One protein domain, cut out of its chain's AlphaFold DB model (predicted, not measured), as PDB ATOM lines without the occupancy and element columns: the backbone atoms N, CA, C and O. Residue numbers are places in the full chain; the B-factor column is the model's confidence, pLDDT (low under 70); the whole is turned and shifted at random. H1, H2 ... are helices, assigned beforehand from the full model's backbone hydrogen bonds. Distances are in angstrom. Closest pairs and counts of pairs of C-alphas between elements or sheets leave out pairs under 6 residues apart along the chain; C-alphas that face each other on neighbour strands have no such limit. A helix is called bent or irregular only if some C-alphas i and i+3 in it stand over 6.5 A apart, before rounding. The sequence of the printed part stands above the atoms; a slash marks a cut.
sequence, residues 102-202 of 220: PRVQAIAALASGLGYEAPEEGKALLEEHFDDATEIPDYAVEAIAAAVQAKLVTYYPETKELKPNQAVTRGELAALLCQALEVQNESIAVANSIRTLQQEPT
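This is residues 102 to 202 of the 220 residues of the protein "S-layer homology domain-containing protein" of Leptolyngbya sp. SIO1D8 (UniProt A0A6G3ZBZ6). H3 stands between H1, which crosses it, and H2; H4 lies beside H1, and H5 is set off at the margin, touching no helix. A 20-residue loop runs between H3 and H4. The printed part has 101 residues with five named helices, H1 to H5 in order, and no named strand: all helix, compact, radius of gyration of the C-alphas 12.6 A, spans 36 by 33 by 24 A.

H1, residues 103 to 113, touches H3, residues 138 to 149, only just about perpendicular at 70.1 degrees; closest C-alphas Ala 108 and Ala 143, 4.9 A. H2, residues 122 to 129, touches residues 141 to 146 of H3 alone, at a steep 66 degrees; closest C-alphas Gly 122 and Ala 145, 4.9 A. H4, residues 170 to 180, only just touches H1, with 3 pairs of C-alphas within 8 A; closest Ile 107 and Leu 176, 7.6 A. H5, residues 186 to 198, and H4 are close but not clearly touching. O i to N i+4 pairs are within hydrogen-bond range throughout H1, H2, H4 and H5, and 6 of 8 in H3.

H1 begins at C-alpha 103 (51.932, -14.455, -2.701). H3, 17.6 A, is irregular: C-alphas 139 and 142 are 7.5 A apart. H5, 18.5 A, ends at C-alpha 198 (34.355, -12.735, -20.263).

The printed part has no cut. Residues 156 to 157 and 185 to 202 have pLDDT under 70.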
ATOM      1  N   PRO A 102      54.923 -13.927   1.165       95.88
ATOM      2  CA  PRO A 102      53.694 -13.412   0.567       95.88
ATOM      3  C   PRO A 102      53.533 -13.852  -0.894       95.88
ATOM      4  O   PRO A 102      54.517 -13.943  -1.636       95.88
ATOM      5  N   ARG A 103      52.290 -14.053  -1.334       95.62
ATOM      6  CA  ARG A 103      51.932 -14.455  -2.701       95.62
ATOM      7  C   ARG A 103      52.466 -13.482  -3.745       95.62
ATOM      8  O   ARG A 103      53.045 -13.917  -4.740       95.62
ATOM      9  N   VAL A 104      52.398 -12.178  -3.474       96.38
ATOM     10  CA  VAL A 104      52.974 -11.147  -4.351       96.38
ATOM     11  C   VAL A 104      54.480 -11.326  -4.544       96.38
ATOM     12  O   VAL A 104      54.994 -11.141  -5.643       96.38
ATOM     13  N   GLN A 105      55.200 -11.748  -3.501       96.94
ATOM     14  CA  GLN A 105      56.642 -11.945  -3.587       96.94
ATOM     15  C   GLN A 105      56.988 -13.175  -4.439       96.94
ATOM     16  O   GLN A 105      58.000 -13.144  -5.129       96.94
ATOM     17  N   ALA A 106      56.151 -14.219  -4.451       96.75
ATOM     18  CA  ALA A 106      56.360 -15.402  -5.295       96.75
ATOM     19  C   ALA A 106      56.177 -15.081  -6.776       96.75
ATOM     20  O   ALA A 106      57.008 -15.447  -7.605       96.75
ATOM     21  N   ILE A 107      55.118 -14.338  -7.088       97.19
ATOM     22  CA  ILE A 107      54.804 -13.931  -8.457       97.19
ATOM     23  C   ILE A 107      55.861 -12.950  -8.972       97.19
ATOM     24  O   ILE A 107      56.408 -13.156 -10.053       97.19
ATOM     25  N   ALA A 108      56.202 -11.929  -8.178       97.56
ATOM     26  CA  ALA A 108      57.227 -10.959  -8.549       97.56
ATOM     27  C   ALA A 108      58.597 -11.622  -8.751       97.56
ATOM     28  O   ALA A 108      59.326 -11.254  -9.671       97.56
ATOM     29  N   ALA A 109      58.930 -12.617  -7.923       97.81
ATOM     30  CA  ALA A 109      60.169 -13.371  -8.051       97.81
ATOM     31  C   ALA A 109      60.253 -14.126  -9.377       97.81
ATOM     32  O   ALA A 109      61.244 -14.004 -10.093       97.81
ATOM     33  N   LEU A 110      59.200 -14.873  -9.721       97.69
ATOM     34  CA  LEU A 110      59.123 -15.603 -10.984       97.69
ATOM     35  C   LEU A 110      59.174 -14.653 -12.185       97.69
ATOM     36  O   LEU A 110      59.979 -14.873 -13.080       97.69
ATOM     37  N   ALA A 111      58.396 -13.567 -12.180       97.44
ATOM     38  CA  ALA A 111      58.421 -12.588 -13.267       97.44
ATOM     39  C   ALA A 111      59.808 -11.957 -13.458       97.44
ATOM     40  O   ALA A 111      60.289 -11.859 -14.584       97.44
ATOM     41  N   SER A 112      60.471 -11.593 -12.357       96.00
ATOM     42  CA  SER A 112      61.805 -10.980 -12.394       96.00
ATOM     43  C   SER A 112      62.870 -11.961 -12.884       96.00
ATOM     44  O   SER A 112      63.657 -11.622 -13.761       96.00
ATOM     45  N   GLY A 113      62.897 -13.183 -12.342       95.31
ATOM     46  CA  GLY A 113      63.898 -14.186 -12.713       95.31
ATOM     47  C   GLY A 113      63.705 -14.772 -14.115       95.31
ATOM     48  O   GLY A 113      64.675 -15.209 -14.727       95.31
ATOM     49  N   LEU A 114      62.479 -14.738 -14.648       95.56
ATOM     50  CA  LEU A 114      62.176 -15.102 -16.038       95.56
ATOM     51  C   LEU A 114      62.342 -13.929 -17.016       95.56
ATOM     52  O   LEU A 114      62.195 -14.122 -18.221       95.56
ATOM     53  N   GLY A 115      62.663 -12.728 -16.520       95.19
ATOM     54  CA  GLY A 115      62.911 -11.551 -17.350       95.19
ATOM     55  C   GLY A 115      61.666 -11.013 -18.055       95.19
ATOM     56  O   GLY A 115      61.777 -10.493 -19.162       95.19
ATOM     57  N   TYR A 116      60.482 -11.154 -17.455       95.94
ATOM     58  CA  TYR A 116      59.267 -10.565 -18.013       95.94
ATOM     59  C   TYR A 116      59.279  -9.044 -17.868       95.94
ATOM     60  O   TYR A 116      59.595  -8.502 -16.809       95.94
ATOM     61  N   GLU A 117      58.893  -8.362 -18.942       94.69
ATOM     62  CA  GLU A 117      58.823  -6.907 -18.994       94.69
ATOM     63  C   GLU A 117      57.406  -6.429 -18.676       94.69
ATOM     64  O   GLU A 117      56.417  -7.022 -19.112       94.69
ATOM     65  N   ALA A 118      57.307  -5.361 -17.889       94.00
ATOM     66  CA  ALA A 118      56.023  -4.778 -17.537       94.00
ATOM     67  C   ALA A 118      55.429  -4.004 -18.728       94.00
ATOM     68  O   ALA A 118      56.162  -3.303 -19.432       94.00
ATOM     69  N   PRO A 119      54.103  -4.058 -18.935       94.19
ATOM     70  CA  PRO A 119      53.444  -3.203 -19.912       94.19
ATOM     71  C   PRO A 119      53.443  -1.737 -19.452       94.19
ATOM     72  O   PRO A 119      53.409  -1.454 -18.254       94.19
ATOM     73  N   GLU A 120      53.402  -0.804 -20.410       91.44
ATOM     74  CA  GLU A 120      53.415   0.650 -20.158       91.44
ATOM     75  C   GLU A 120      52.298   1.093 -19.193       91.44
ATOM     76  O   GLU A 120      52.522   1.905 -18.298       91.44
ATOM     77  N   GLU A 121      51.112   0.489 -19.304       93.38
ATOM     78  CA  GLU A 121      49.951   0.760 -18.446       93.38
ATOM     79  C   GLU A 121      49.776  -0.288 -17.330       93.38
ATOM     80  O   GLU A 121      48.658  -0.632 -16.945       93.38
ATOM     81  N   GLY A 122      50.880  -0.811 -16.782       94.06
ATOM     82  CA  GLY A 122      50.856  -1.921 -15.823       94.06
ATOM     83  C   GLY A 122      49.956  -1.702 -14.607       94.06
ATOM     84  O   GLY A 122      49.216  -2.601 -14.226       94.06
ATOM     85  N   LYS A 123      49.931  -0.498 -14.028       94.75
ATOM     86  CA  LYS A 123      49.034  -0.204 -12.898       94.75
ATOM     87  C   LYS A 123      47.553  -0.279 -13.288       94.75
ATOM     88  O   LYS A 123      46.775  -0.899 -12.570       94.75
ATOM     89  N   ALA A 124      47.178   0.319 -14.419       96.06
ATOM     90  CA  ALA A 124      45.799   0.296 -14.902       96.06
ATOM     91  C   ALA A 124      45.356  -1.135 -15.244       96.06
ATOM     92  O   ALA A 124      44.253  -1.537 -14.886       96.06
ATOM     93  N   LEU A 125      46.256  -1.930 -15.840       94.62
ATOM     94  CA  LEU A 125      46.032  -3.355 -16.082       94.62
ATOM     95  C   LEU A 125      45.674  -4.088 -14.782       94.62
ATOM     96  O   LEU A 125      44.709  -4.848 -14.757       94.62
ATOM     97  N   LEU A 126      46.426  -3.864 -13.701       95.62
ATOM     98  CA  LEU A 126      46.166  -4.518 -12.417       95.62
ATOM     99  C   LEU A 126      44.832  -4.086 -11.801       95.62
ATOM    100  O   LEU A 126      44.087  -4.950 -11.350       95.62
ATOM    101  N   GLU A 127      44.511  -2.791 -11.830       95.69
ATOM    102  CA  GLU A 127      43.236  -2.250 -11.328       95.69
ATOM    103  C   GLU A 127      42.019  -2.760 -12.122       95.69
ATOM    104  O   GLU A 127      40.935  -2.904 -11.565       95.69
ATOM    105  N   GLU A 128      42.184  -3.076 -13.409       93.12
ATOM    106  CA  GLU A 128      41.149  -3.738 -14.213       93.12
ATOM    107  C   GLU A 128      41.013  -5.232 -13.871       93.12
ATOM    108  O   GLU A 128      39.928  -5.813 -13.970       93.12
ATOM    109  N   HIS A 129      42.122  -5.878 -13.500       90.38
ATOM    110  CA  HIS A 129      42.185  -7.329 -13.345       90.38
ATOM    111  C   HIS A 129      41.872  -7.829 -11.936       90.38
ATOM    112  O   HIS A 129      41.455  -8.991 -11.830       90.38
ATOM    113  N   PHE A 130      42.077  -6.998 -10.908       95.06
ATOM    114  CA  PHE A 130      41.953  -7.379  -9.505       95.06
ATOM    115  C   PHE A 130      41.214  -6.332  -8.664       95.06
ATOM    116  O   PHE A 130      41.588  -5.160  -8.638       95.06
ATOM    117  N   ASP A 131      40.222  -6.786  -7.901       95.75
ATOM    118  CA  ASP A 131      39.453  -5.958  -6.967       95.75
ATOM    119  C   ASP A 131      40.329  -5.484  -5.782       95.75
ATOM    120  O   ASP A 131      40.085  -4.424  -5.206       95.75
ATOM    121  N   ASP A 132      41.390  -6.231  -5.452       96.19
ATOM    122  CA  ASP A 132      42.369  -5.942  -4.397       96.19
ATOM    123  C   ASP A 132      43.698  -5.368  -4.932       96.19
ATOM    124  O   ASP A 132      44.711  -5.367  -4.229       96.19
ATOM    125  N   ALA A 133      43.716  -4.828  -6.159       96.50
ATOM    126  CA  ALA A 133      44.923  -4.265  -6.778       96.50
ATOM    127  C   ALA A 133      45.611  -3.189  -5.918       96.50
ATOM    128  O   ALA A 133      46.833  -3.050  -5.948       96.50
ATOM    129  N   THR A 134      44.847  -2.451  -5.105       97.06
ATOM    130  CA  THR A 134      45.381  -1.427  -4.192       97.06
ATOM    131  C   THR A 134      46.205  -1.996  -3.034       97.06
ATOM    132  O   THR A 134      46.904  -1.242  -2.365       97.06
ATOM    133  N   GLU A 135      46.120  -3.302  -2.767       97.81
ATOM    134  CA  GLU A 135      46.921  -3.980  -1.742       97.81
ATOM    135  C   GLU A 135      48.300  -4.430  -2.251       97.81
ATOM    136  O   GLU A 135      49.128  -4.893  -1.458       97.81
ATOM    137  N   ILE A 136      48.558  -4.309  -3.558       97.69
ATOM    138  CA  ILE A 136      49.844  -4.647  -4.171       97.69
ATOM    139  C   ILE A 136      50.868  -3.576  -3.768       97.69
ATOM    140  O   ILE A 136      50.673  -2.400  -4.074       97.69
ATOM    141  N   PRO A 137      51.982  -3.946  -3.110       96.31
ATOM    142  CA  PRO A 137      53.022  -2.986  -2.763       96.31
ATOM    143  C   PRO A 137      53.636  -2.329  -4.005       96.31
ATOM    144  O   PRO A 137      53.905  -3.020  -4.988       96.31
ATOM    145  N   ASP A 138      53.967  -1.036  -3.924       95.50
ATOM    146  CA  ASP A 138      54.526  -0.261  -5.049       95.50
ATOM    147  C   ASP A 138      55.731  -0.944  -5.716       95.50
ATOM    148  O   ASP A 138      55.841  -0.961  -6.939       95.50
ATOM    149  N   TYR A 139      56.611  -1.571  -4.924       93.62
ATOM    150  CA  TYR A 139      57.797  -2.262  -5.441       93.62
ATOM    151  C   TYR A 139      57.467  -3.462  -6.345       93.62
ATOM    152  O   TYR A 139      58.336  -3.930  -7.077       93.62
ATOM    153  N   ALA A 140      56.255  -4.012  -6.243       96.50
ATOM    154  CA  ALA A 140      55.837  -5.209  -6.955       96.50
ATOM    155  C   ALA A 140      54.976  -4.902  -8.184       96.50
ATOM    156  O   ALA A 140      54.818  -5.785  -9.020       96.50
ATOM    157  N   VAL A 141      54.439  -3.685  -8.322       96.94
ATOM    158  CA  VAL A 141      53.460  -3.328  -9.366       96.94
ATOM    159  C   VAL A 141      53.933  -3.734 -10.763       96.94
ATOM    160  O   VAL A 141      53.216  -4.438 -11.467       96.94
ATOM    161  N   GLU A 142      55.155  -3.361 -11.145       97.38
ATOM    162  CA  GLU A 142      55.702  -3.695 -12.466       97.38
ATOM    163  C   GLU A 142      55.849  -5.208 -12.658       97.38
ATOM    164  O   GLU A 142      55.391  -5.757 -13.658       97.38
ATOM    165  N   ALA A 143      56.414  -5.907 -11.672       97.44
ATOM    166  CA  ALA A 143      56.631  -7.348 -11.755       97.44
ATOM    167  C   ALA A 143      55.311  -8.137 -11.800       97.44
ATOM    168  O   ALA A 143      55.208  -9.129 -12.521       97.44
ATOM    169  N   ILE A 144      54.281  -7.702 -11.068       97.62
ATOM    170  CA  ILE A 144      52.957  -8.331 -11.126       97.62
ATOM    171  C   ILE A 144      52.274  -8.028 -12.459       97.62
ATOM    172  O   ILE A 144      51.694  -8.933 -13.051       97.62
ATOM    173  N   ALA A 145      52.373  -6.802 -12.975       97.62
ATOM    174  CA  ALA A 145      51.832  -6.472 -14.292       97.62
ATOM    175  C   ALA A 145      52.496  -7.306 -15.402       97.62
ATOM    176  O   ALA A 145      51.799  -7.861 -16.251       97.62
ATOM    177  N   ALA A 146      53.821  -7.474 -15.340       97.50
ATOM    178  CA  ALA A 146      54.574  -8.355 -16.229       97.50
ATOM    179  C   ALA A 146      54.099  -9.817 -16.115       97.50
ATOM    180  O   ALA A 146      53.828 -10.467 -17.124       97.50
ATOM    181  N   ALA A 147      53.912 -10.324 -14.891       96.88
ATOM    182  CA  ALA A 147      53.390 -11.670 -14.645       96.88
ATOM    183  C   ALA A 147      51.984 -11.881 -15.231       96.88
ATOM    184  O   ALA A 147      51.699 -12.932 -15.808       96.88
ATOM    185  N   VAL A 148      51.098 -10.895 -15.084       94.88
ATOM    186  CA  VAL A 148      49.738 -10.929 -15.640       94.88
ATOM    187  C   VAL A 148      49.788 -10.953 -17.165       94.88
ATOM    188  O   VAL A 148      49.147 -11.807 -17.779       94.88
ATOM    189  N   GLN A 149      50.591 -10.078 -17.781       93.94
ATOM    190  CA  GLN A 149      50.755 -10.024 -19.235       93.94
ATOM    191  C   GLN A 149      51.330 -11.332 -19.799       93.94
ATOM    192  O   GLN A 149      50.874 -11.814 -20.837       93.94
ATOM    193  N   ALA A 150      52.278 -11.940 -19.084       92.69
ATOM    194  CA  ALA A 150      52.875 -13.225 -19.428       92.69
ATOM    195  C   ALA A 150      51.981 -14.438 -19.102       92.69
ATOM    196  O   ALA A 150      52.389 -15.571 -19.338       92.69
ATOM    197  N   LYS A 151      50.765 -14.225 -18.573       91.94
ATOM    198  CA  LYS A 151      49.821 -15.281 -18.152       91.94
ATOM    199  C   LYS A 151      50.383 -16.225 -17.079       91.94
ATOM    200  O   LYS A 151      49.925 -17.355 -16.941       91.94
ATOM    201  N   LEU A 152      51.339 -15.744 -16.285       91.81
ATOM    202  CA  LEU A 152      51.943 -16.487 -15.182       91.81
ATOM    203  C   LEU A 152      50.975 -16.648 -13.997       91.81
ATOM    204  O   LEU A 152      51.002 -17.659 -13.298       91.81
ATOM    205  N   VAL A 153      50.138 -15.639 -13.742       89.38
ATOM    206  CA  VAL A 153      49.226 -15.620 -12.590       89.38
ATOM    207  C   VAL A 153      48.029 -16.540 -12.831       89.38
ATOM    208  O   VAL A 153      47.342 -16.427 -13.844       89.38
ATOM    209  N   THR A 154      47.740 -17.415 -11.865       78.81
ATOM    210  CA  THR A 154      46.543 -18.263 -11.884       78.81
ATOM    211  C   THR A 154      45.376 -17.567 -11.187       78.81
ATOM    212  O   THR A 154      45.500 -17.115 -10.049       78.81
ATOM    213  N   TYR A 155      44.223 -17.523 -11.858       71.81
ATOM    214  CA  TYR A 155      42.981 -16.896 -11.374       71.81
ATOM    215  C   TYR A 155      42.024 -17.903 -10.718       71.81
ATOM    216  O   TYR A 155      40.804 -17.789 -10.823       71.81
ATOM    217  N   TYR A 156      42.584 -18.952 -10.124       66.12
ATOM    218  CA  TYR A 156      41.848 -19.975  -9.393       66.12
ATOM    219  C   TYR A 156      42.501 -20.146  -8.011       66.12
ATOM    220  O   TYR A 156      43.735 -20.113  -7.937       66.12
ATOM    221  N   PRO A 157      41.717 -20.345  -6.930       64.94
ATOM    222  CA  PRO A 157      40.243 -20.394  -6.904       64.94
ATOM    223  C   PRO A 157      39.566 -19.032  -7.088       64.94
ATOM    224  O   PRO A 157      38.405 -18.982  -7.488       64.94
ATOM    225  N   GLU A 158      40.292 -17.941  -6.856       77.94
ATOM    226  CA  GLU A 158      39.752 -16.584  -6.920       77.94
ATOM    227  C   GLU A 158      39.973 -15.954  -8.292       77.94
ATOM    228  O   GLU A 158      41.101 -15.837  -8.771       77.94
ATOM    229  N   THR A 159      38.885 -15.502  -8.915       80.69
ATOM    230  CA  THR A 159      38.916 -14.988 -10.296       80.69
ATOM    231  C   THR A 159      39.213 -13.492 -10.393       80.69
ATOM    232  O   THR A 159      39.600 -13.019 -11.464       80.69
ATOM    233  N   LYS A 160      39.051 -12.757  -9.285       88.62
ATOM    234  CA  LYS A 160      39.187 -11.294  -9.204       88.62
ATOM    235  C   LYS A 160      40.055 -10.790  -8.053       88.62
ATOM    236  O   LYS A 160      40.209  -9.587  -7.914       88.62
ATOM    237  N   GLU A 161      40.636 -11.669  -7.248       91.75
ATOM    238  CA  GLU A 161      41.517 -11.268  -6.148       91.75
ATOM    239  C   GLU A 161      42.892 -11.900  -6.335       91.75
ATOM    240  O   GLU A 161      43.002 -13.078  -6.689       91.75
ATOM    241  N   LEU A 162      43.946 -11.124  -6.092       92.25
ATOM    242  CA  LEU A 162      45.320 -11.618  -6.097       92.25
ATOM    243  C   LEU A 162      45.743 -12.143  -4.719       92.25
ATOM    244  O   LEU A 162      46.605 -13.023  -4.646       92.25
ATOM    245  N   LYS A 163      45.167 -11.589  -3.647       94.31
ATOM    246  CA  LYS A 163      45.536 -11.769  -2.238       94.31
ATOM    247  C   LYS A 163      47.037 -11.541  -2.016       94.31
ATOM    248  O   LYS A 163      47.733 -12.426  -1.508       94.31
ATOM    249  N   PRO A 164      47.580 -10.366  -2.403       95.12
ATOM    250  CA  PRO A 164      49.021 -10.150  -2.547       95.12
ATOM    251  C   PRO A 164      49.800 -10.379  -1.247       95.12
ATOM    252  O   PRO A 164      50.923 -10.888  -1.274       95.12
ATOM    253  N   ASN A 165      49.188 -10.044  -0.111       95.56
ATOM    254  CA  ASN A 165      49.821 -10.088   1.205       95.56
ATOM    255  C   ASN A 165      49.546 -11.391   1.978       95.56
ATOM    256  O   ASN A 165      50.099 -11.584   3.063       95.56
ATOM    257  N   GLN A 166      48.730 -12.303   1.435       95.00
ATOM    258  CA  GLN A 166      48.550 -13.638   2.001       95.00
ATOM    259  C   GLN A 166      49.793 -14.492   1.729       95.00
ATOM    260  O   GLN A 166      50.423 -14.369   0.681       95.00
ATOM    261  N   ALA A 167      50.168 -15.360   2.670       96.56
ATOM    262  CA  ALA A 167      51.272 -16.291   2.464       96.56
ATOM    263  C   ALA A 167      50.944 -17.293   1.347       96.56
ATOM    264  O   ALA A 167      49.864 -17.881   1.345       96.56
ATOM    265  N   VAL A 168      51.893 -17.506   0.434       95.19
ATOM    266  CA  VAL A 168      51.748 -18.466  -0.664       95.19
ATOM    267  C   VAL A 168      51.782 -19.897  -0.137       95.19
ATOM    268  O   VAL A 168      52.632 -20.263   0.684       95.19
ATOM    269  N   THR A 169      50.866 -20.715  -0.634       95.50
ATOM    270  CA  THR A 169      50.776 -22.145  -0.342       95.50
ATOM    271  C   THR A 169      51.553 -22.984  -1.359       95.50
ATOM    272  O   THR A 169      51.901 -22.540  -2.458       95.50
ATOM    273  N   ARG A 170      51.828 -24.241  -1.004       95.38
ATOM    274  CA  ARG A 170      52.488 -25.217  -1.885       95.38
ATOM    275  C   ARG A 170      51.687 -25.502  -3.154       95.38
ATOM    276  O   ARG A 170      52.283 -25.657  -4.218       95.38
ATOM    277  N   GLY A 171      50.362 -25.566  -3.053       94.62
ATOM    278  CA  GLY A 171      49.458 -25.776  -4.181       94.62
ATOM    279  C   GLY A 171      49.452 -24.586  -5.136       94.62
ATOM    280  O   GLY A 171      49.602 -24.766  -6.343       94.62
ATOM    281  N   GLU A 172      49.377 -23.366  -4.600       94.38
ATOM    282  CA  GLU A 172      49.460 -22.144  -5.407       94.38
ATOM    283  C   GLU A 172      50.799 -22.027  -6.127       94.38
ATOM    284  O   GLU A 172      50.842 -21.722  -7.319       94.38
ATOM    285  N   LEU A 173      51.901 -22.324  -5.435       94.00
ATOM    286  CA  LEU A 173      53.208 -22.297  -6.068       94.00
ATOM    287  C   LEU A 173      53.344 -23.363  -7.165       94.00
ATOM    288  O   LEU A 173      53.909 -23.073  -8.216       94.00
ATOM    289  N   ALA A 174      52.823 -24.575  -6.954       94.12
ATOM    290  CA  ALA A 174      52.813 -25.603  -7.993       94.12
ATOM    291  C   ALA A 174      52.076 -25.112  -9.252       94.12
ATOM    292  O   ALA A 174      52.539 -25.318 -10.371       94.12
ATOM    293  N   ALA A 175      50.967 -24.397  -9.078       93.38
ATOM    294  CA  ALA A 175      50.226 -23.815 -10.186       93.38
ATOM    295  C   ALA A 175      51.000 -22.694 -10.908       93.38
ATOM    296  O   ALA A 175      51.020 -22.665 -12.138       93.38
ATOM    297  N   LEU A 176      51.692 -21.818 -10.170       94.25
ATOM    298  CA  LEU A 176      52.564 -20.789 -10.751       94.25
ATOM    299  C   LEU A 176      53.740 -21.406 -11.525       94.25
ATOM    300  O   LEU A 176      54.044 -20.979 -12.637       94.25
ATOM    301  N   LEU A 177      54.379 -22.439 -10.966       93.88
ATOM    302  CA  LEU A 177      55.476 -23.153 -11.623       93.88
ATOM    303  C   LEU A 177      55.011 -23.873 -12.887       93.88
ATOM    304  O   LEU A 177      55.734 -23.874 -13.875       93.88
ATOM    305  N   CYS A 178      53.803 -24.439 -12.896       92.44
ATOM    306  CA  CYS A 178      53.210 -24.967 -14.120       92.44
ATOM    307  C   CYS A 178      53.114 -23.920 -15.224       92.44
ATOM    308  O   CYS A 178      53.506 -24.213 -16.348       92.44
ATOM    309  N   GLN A 179      52.598 -22.723 -14.918       92.25
ATOM    310  CA  GLN A 179      52.498 -21.652 -15.911       92.25
ATOM    311  C   GLN A 179      53.888 -21.237 -16.400       92.25
ATOM    312  O   GLN A 179      54.123 -21.190 -17.602       92.25
ATOM    313  N   ALA A 180      54.834 -21.038 -15.478       92.94
ATOM    314  CA  ALA A 180      56.210 -20.665 -15.806       92.94
ATOM    315  C   ALA A 180      56.953 -21.708 -16.662       92.94
ATOM    316  O   ALA A 180      57.821 -21.354 -17.452       92.94
ATOM    317  N   LEU A 181      56.633 -22.992 -16.487       90.06
ATOM    318  CA  LEU A 181      57.247 -24.117 -17.199       90.06
ATOM    319  C   LEU A 181      56.391 -24.615 -18.378       90.06
ATOM    320  O   LEU A 181      56.671 -25.690 -18.915       90.06
ATOM    321  N   GLU A 182      55.330 -23.883 -18.734       87.31
ATOM    322  CA  GLU A 182      54.374 -24.215 -19.802       87.31
ATOM    323  C   GLU A 182      53.827 -25.654 -19.709       87.31
ATOM    324  O   GLU A 182      53.667 -26.388 -20.689       87.31
ATOM    325  N   VAL A 183      53.538 -26.088 -18.483       79.50
ATOM    326  CA  VAL A 183      52.957 -27.395 -18.177       79.50
ATOM    327  C   VAL A 183      51.447 -27.330 -18.344       79.50
ATOM    328  O   VAL A 183      50.779 -26.519 -17.705       79.50
ATOM    329  N   GLN A 184      50.889 -28.202 -19.185       70.81
ATOM    330  CA  GLN A 184      49.447 -28.242 -19.426       70.81
ATOM    331  C   GLN A 184      48.704 -28.665 -18.153       70.81
ATOM    332  O   GLN A 184      48.903 -29.771 -17.673       70.81
ATOM    333  N   ASN A 185      47.828 -27.816 -17.619       64.00
ATOM    334  CA  ASN A 185      46.880 -28.167 -16.559       64.00
ATOM    335  C   ASN A 185      45.473 -27.852 -17.073       64.00
ATOM    336  O   ASN A 185      45.189 -26.694 -17.386       64.00
ATOM    337  N   GLU A 186      44.617 -28.870 -17.189       66.06
ATOM    338  CA  GLU A 186      43.293 -28.726 -17.804       66.06
ATOM    339  C   GLU A 186      42.375 -27.831 -16.960       66.06
ATOM    340  O   GLU A 186      41.695 -26.962 -17.504       66.06
ATOM    341  N   SER A 187      42.424 -27.949 -15.630       63.72
ATOM    342  CA  SER A 187      41.617 -27.136 -14.709       63.72
ATOM    343  C   SER A 187      41.986 -25.646 -14.755       63.72
ATOM    344  O   SER A 187      41.109 -24.781 -14.839       63.72
ATOM    345  N   ILE A 188      43.284 -25.324 -14.778       64.69
ATOM    346  CA  ILE A 188      43.778 -23.945 -14.914       64.69
ATOM    347  C   ILE A 188      43.525 -23.421 -16.335       64.69
ATOM    348  O   ILE A 188      43.139 -22.265 -16.503       64.69
ATOM    349  N   ALA A 189      43.676 -24.259 -17.366       66.38
ATOM    350  CA  ALA A 189      43.372 -23.884 -18.745       66.38
ATOM    351  C   ALA A 189      41.887 -23.531 -18.927       66.38
ATOM    352  O   ALA A 189      41.572 -22.546 -19.600       66.38
ATOM    353  N   VAL A 190      40.975 -24.274 -18.290       65.25
ATOM    354  CA  VAL A 190      39.540 -23.960 -18.273       65.25
ATOM    355  C   VAL A 190      39.286 -22.640 -17.542       65.25
ATOM    356  O   VAL A 190      38.616 -21.774 -18.102       65.25
ATOM    357  N   ALA A 191      39.864 -22.435 -16.352       62.00
ATOM    358  CA  ALA A 191      39.720 -21.177 -15.610       62.00
ATOM    359  C   ALA A 191      40.210 -19.958 -16.424       62.00
ATOM    360  O   ALA A 191      39.505 -18.952 -16.533       62.00
ATOM    361  N   ASN A 192      41.368 -20.079 -17.084       63.25
ATOM    362  CA  ASN A 192      41.931 -19.042 -17.953       63.25
ATOM    363  C   ASN A 192      41.060 -18.797 -19.199       63.25
ATOM    364  O   ASN A 192      40.877 -17.651 -19.625       63.25
ATOM    365  N   SER A 193      40.482 -19.857 -19.772       62.81
ATOM    366  CA  SER A 193      39.601 -19.759 -20.942       62.81
ATOM    367  C   SER A 193      38.278 -19.067 -20.605       62.81
ATOM    368  O   SER A 193      37.843 -18.198 -21.358       62.81
ATOM    369  N   ILE A 194      37.659 -19.383 -19.459       61.81
ATOM    370  CA  ILE A 194      36.414 -18.739 -19.004       61.81
ATOM    371  C   ILE A 194      36.614 -17.231 -18.836       61.81
ATOM    372  O   ILE A 194      35.782 -16.454 -19.304       61.81
ATOM    373  N   ARG A 195      37.733 -16.805 -18.240       60.78
ATOM    374  CA  ARG A 195      38.057 -15.379 -18.104       60.78
ATOM    375  C   ARG A 195      38.257 -14.704 -19.460       60.78
ATOM    376  O   ARG A 195      37.692 -13.640 -19.688       60.78
ATOM    377  N   THR A 196      39.009 -15.329 -20.367       59.31
ATOM    378  CA  THR A 196      39.269 -14.768 -21.707       59.31
ATOM    379  C   THR A 196      37.960 -14.493 -22.461       59.31
ATOM    380  O   THR A 196      37.816 -13.452 -23.091       59.31
ATOM    381  N   LEU A 197      36.966 -15.380 -22.332       52.19
ATOM    382  CA  LEU A 197      35.641 -15.209 -22.943       52.19
ATOM    383  C   LEU A 197      34.791 -14.112 -22.276       52.19
ATOM    384  O   LEU A 197      33.900 -13.554 -22.911       52.19
ATOM    385  N   GLN A 198      35.042 -13.801 -21.003       51.88
ATOM    386  CA  GLN A 198      34.355 -12.735 -20.263       51.88
ATOM    387  C   GLN A 198      34.994 -11.350 -20.465       51.88
ATOM    388  O   GLN A 198      34.377 -10.349 -20.108       51.88
ATOM    389  N   GLN A 199      36.199 -11.293 -21.040       47.69
ATOM    390  CA  GLN A 199      36.939 -10.067 -21.359       47.69
ATOM    391  C   GLN A 199      36.778  -9.619 -22.827       47.69
ATOM    392  O   GLN A 199      37.422  -8.655 -23.238       47.69
ATOM    393  N   GLU A 200      35.922 -10.272 -23.630       36.88
ATOM    394  CA  GLU A 200      35.566  -9.769 -24.966       36.88
ATOM    395  C   GLU A 200      35.032  -8.328 -24.835       36.88
ATOM    396  O   GLU A 200      34.078  -8.094 -24.078       36.88
ATOM    397  N   PRO A 201      35.617  -7.339 -25.540       41.22
ATOM    398  CA  PRO A 201      35.152  -5.969 -25.446       41.22
ATOM    399  C   PRO A 201      33.685  -5.930 -25.863       41.22
ATOM    400  O   PRO A 201      33.310  -6.430 -26.926       41.22
ATOM    401  N   THR A 202      32.842  -5.314 -25.029       42.44
ATOM    402  CA  THR A 202      31.456  -5.037 -25.408       42.44
ATOM    403  C   THR A 202      31.490  -4.339 -26.770       42.44
ATOM    404  O   THR A 202      32.193  -3.328 -26.883       42.44
TER     405      THR A 202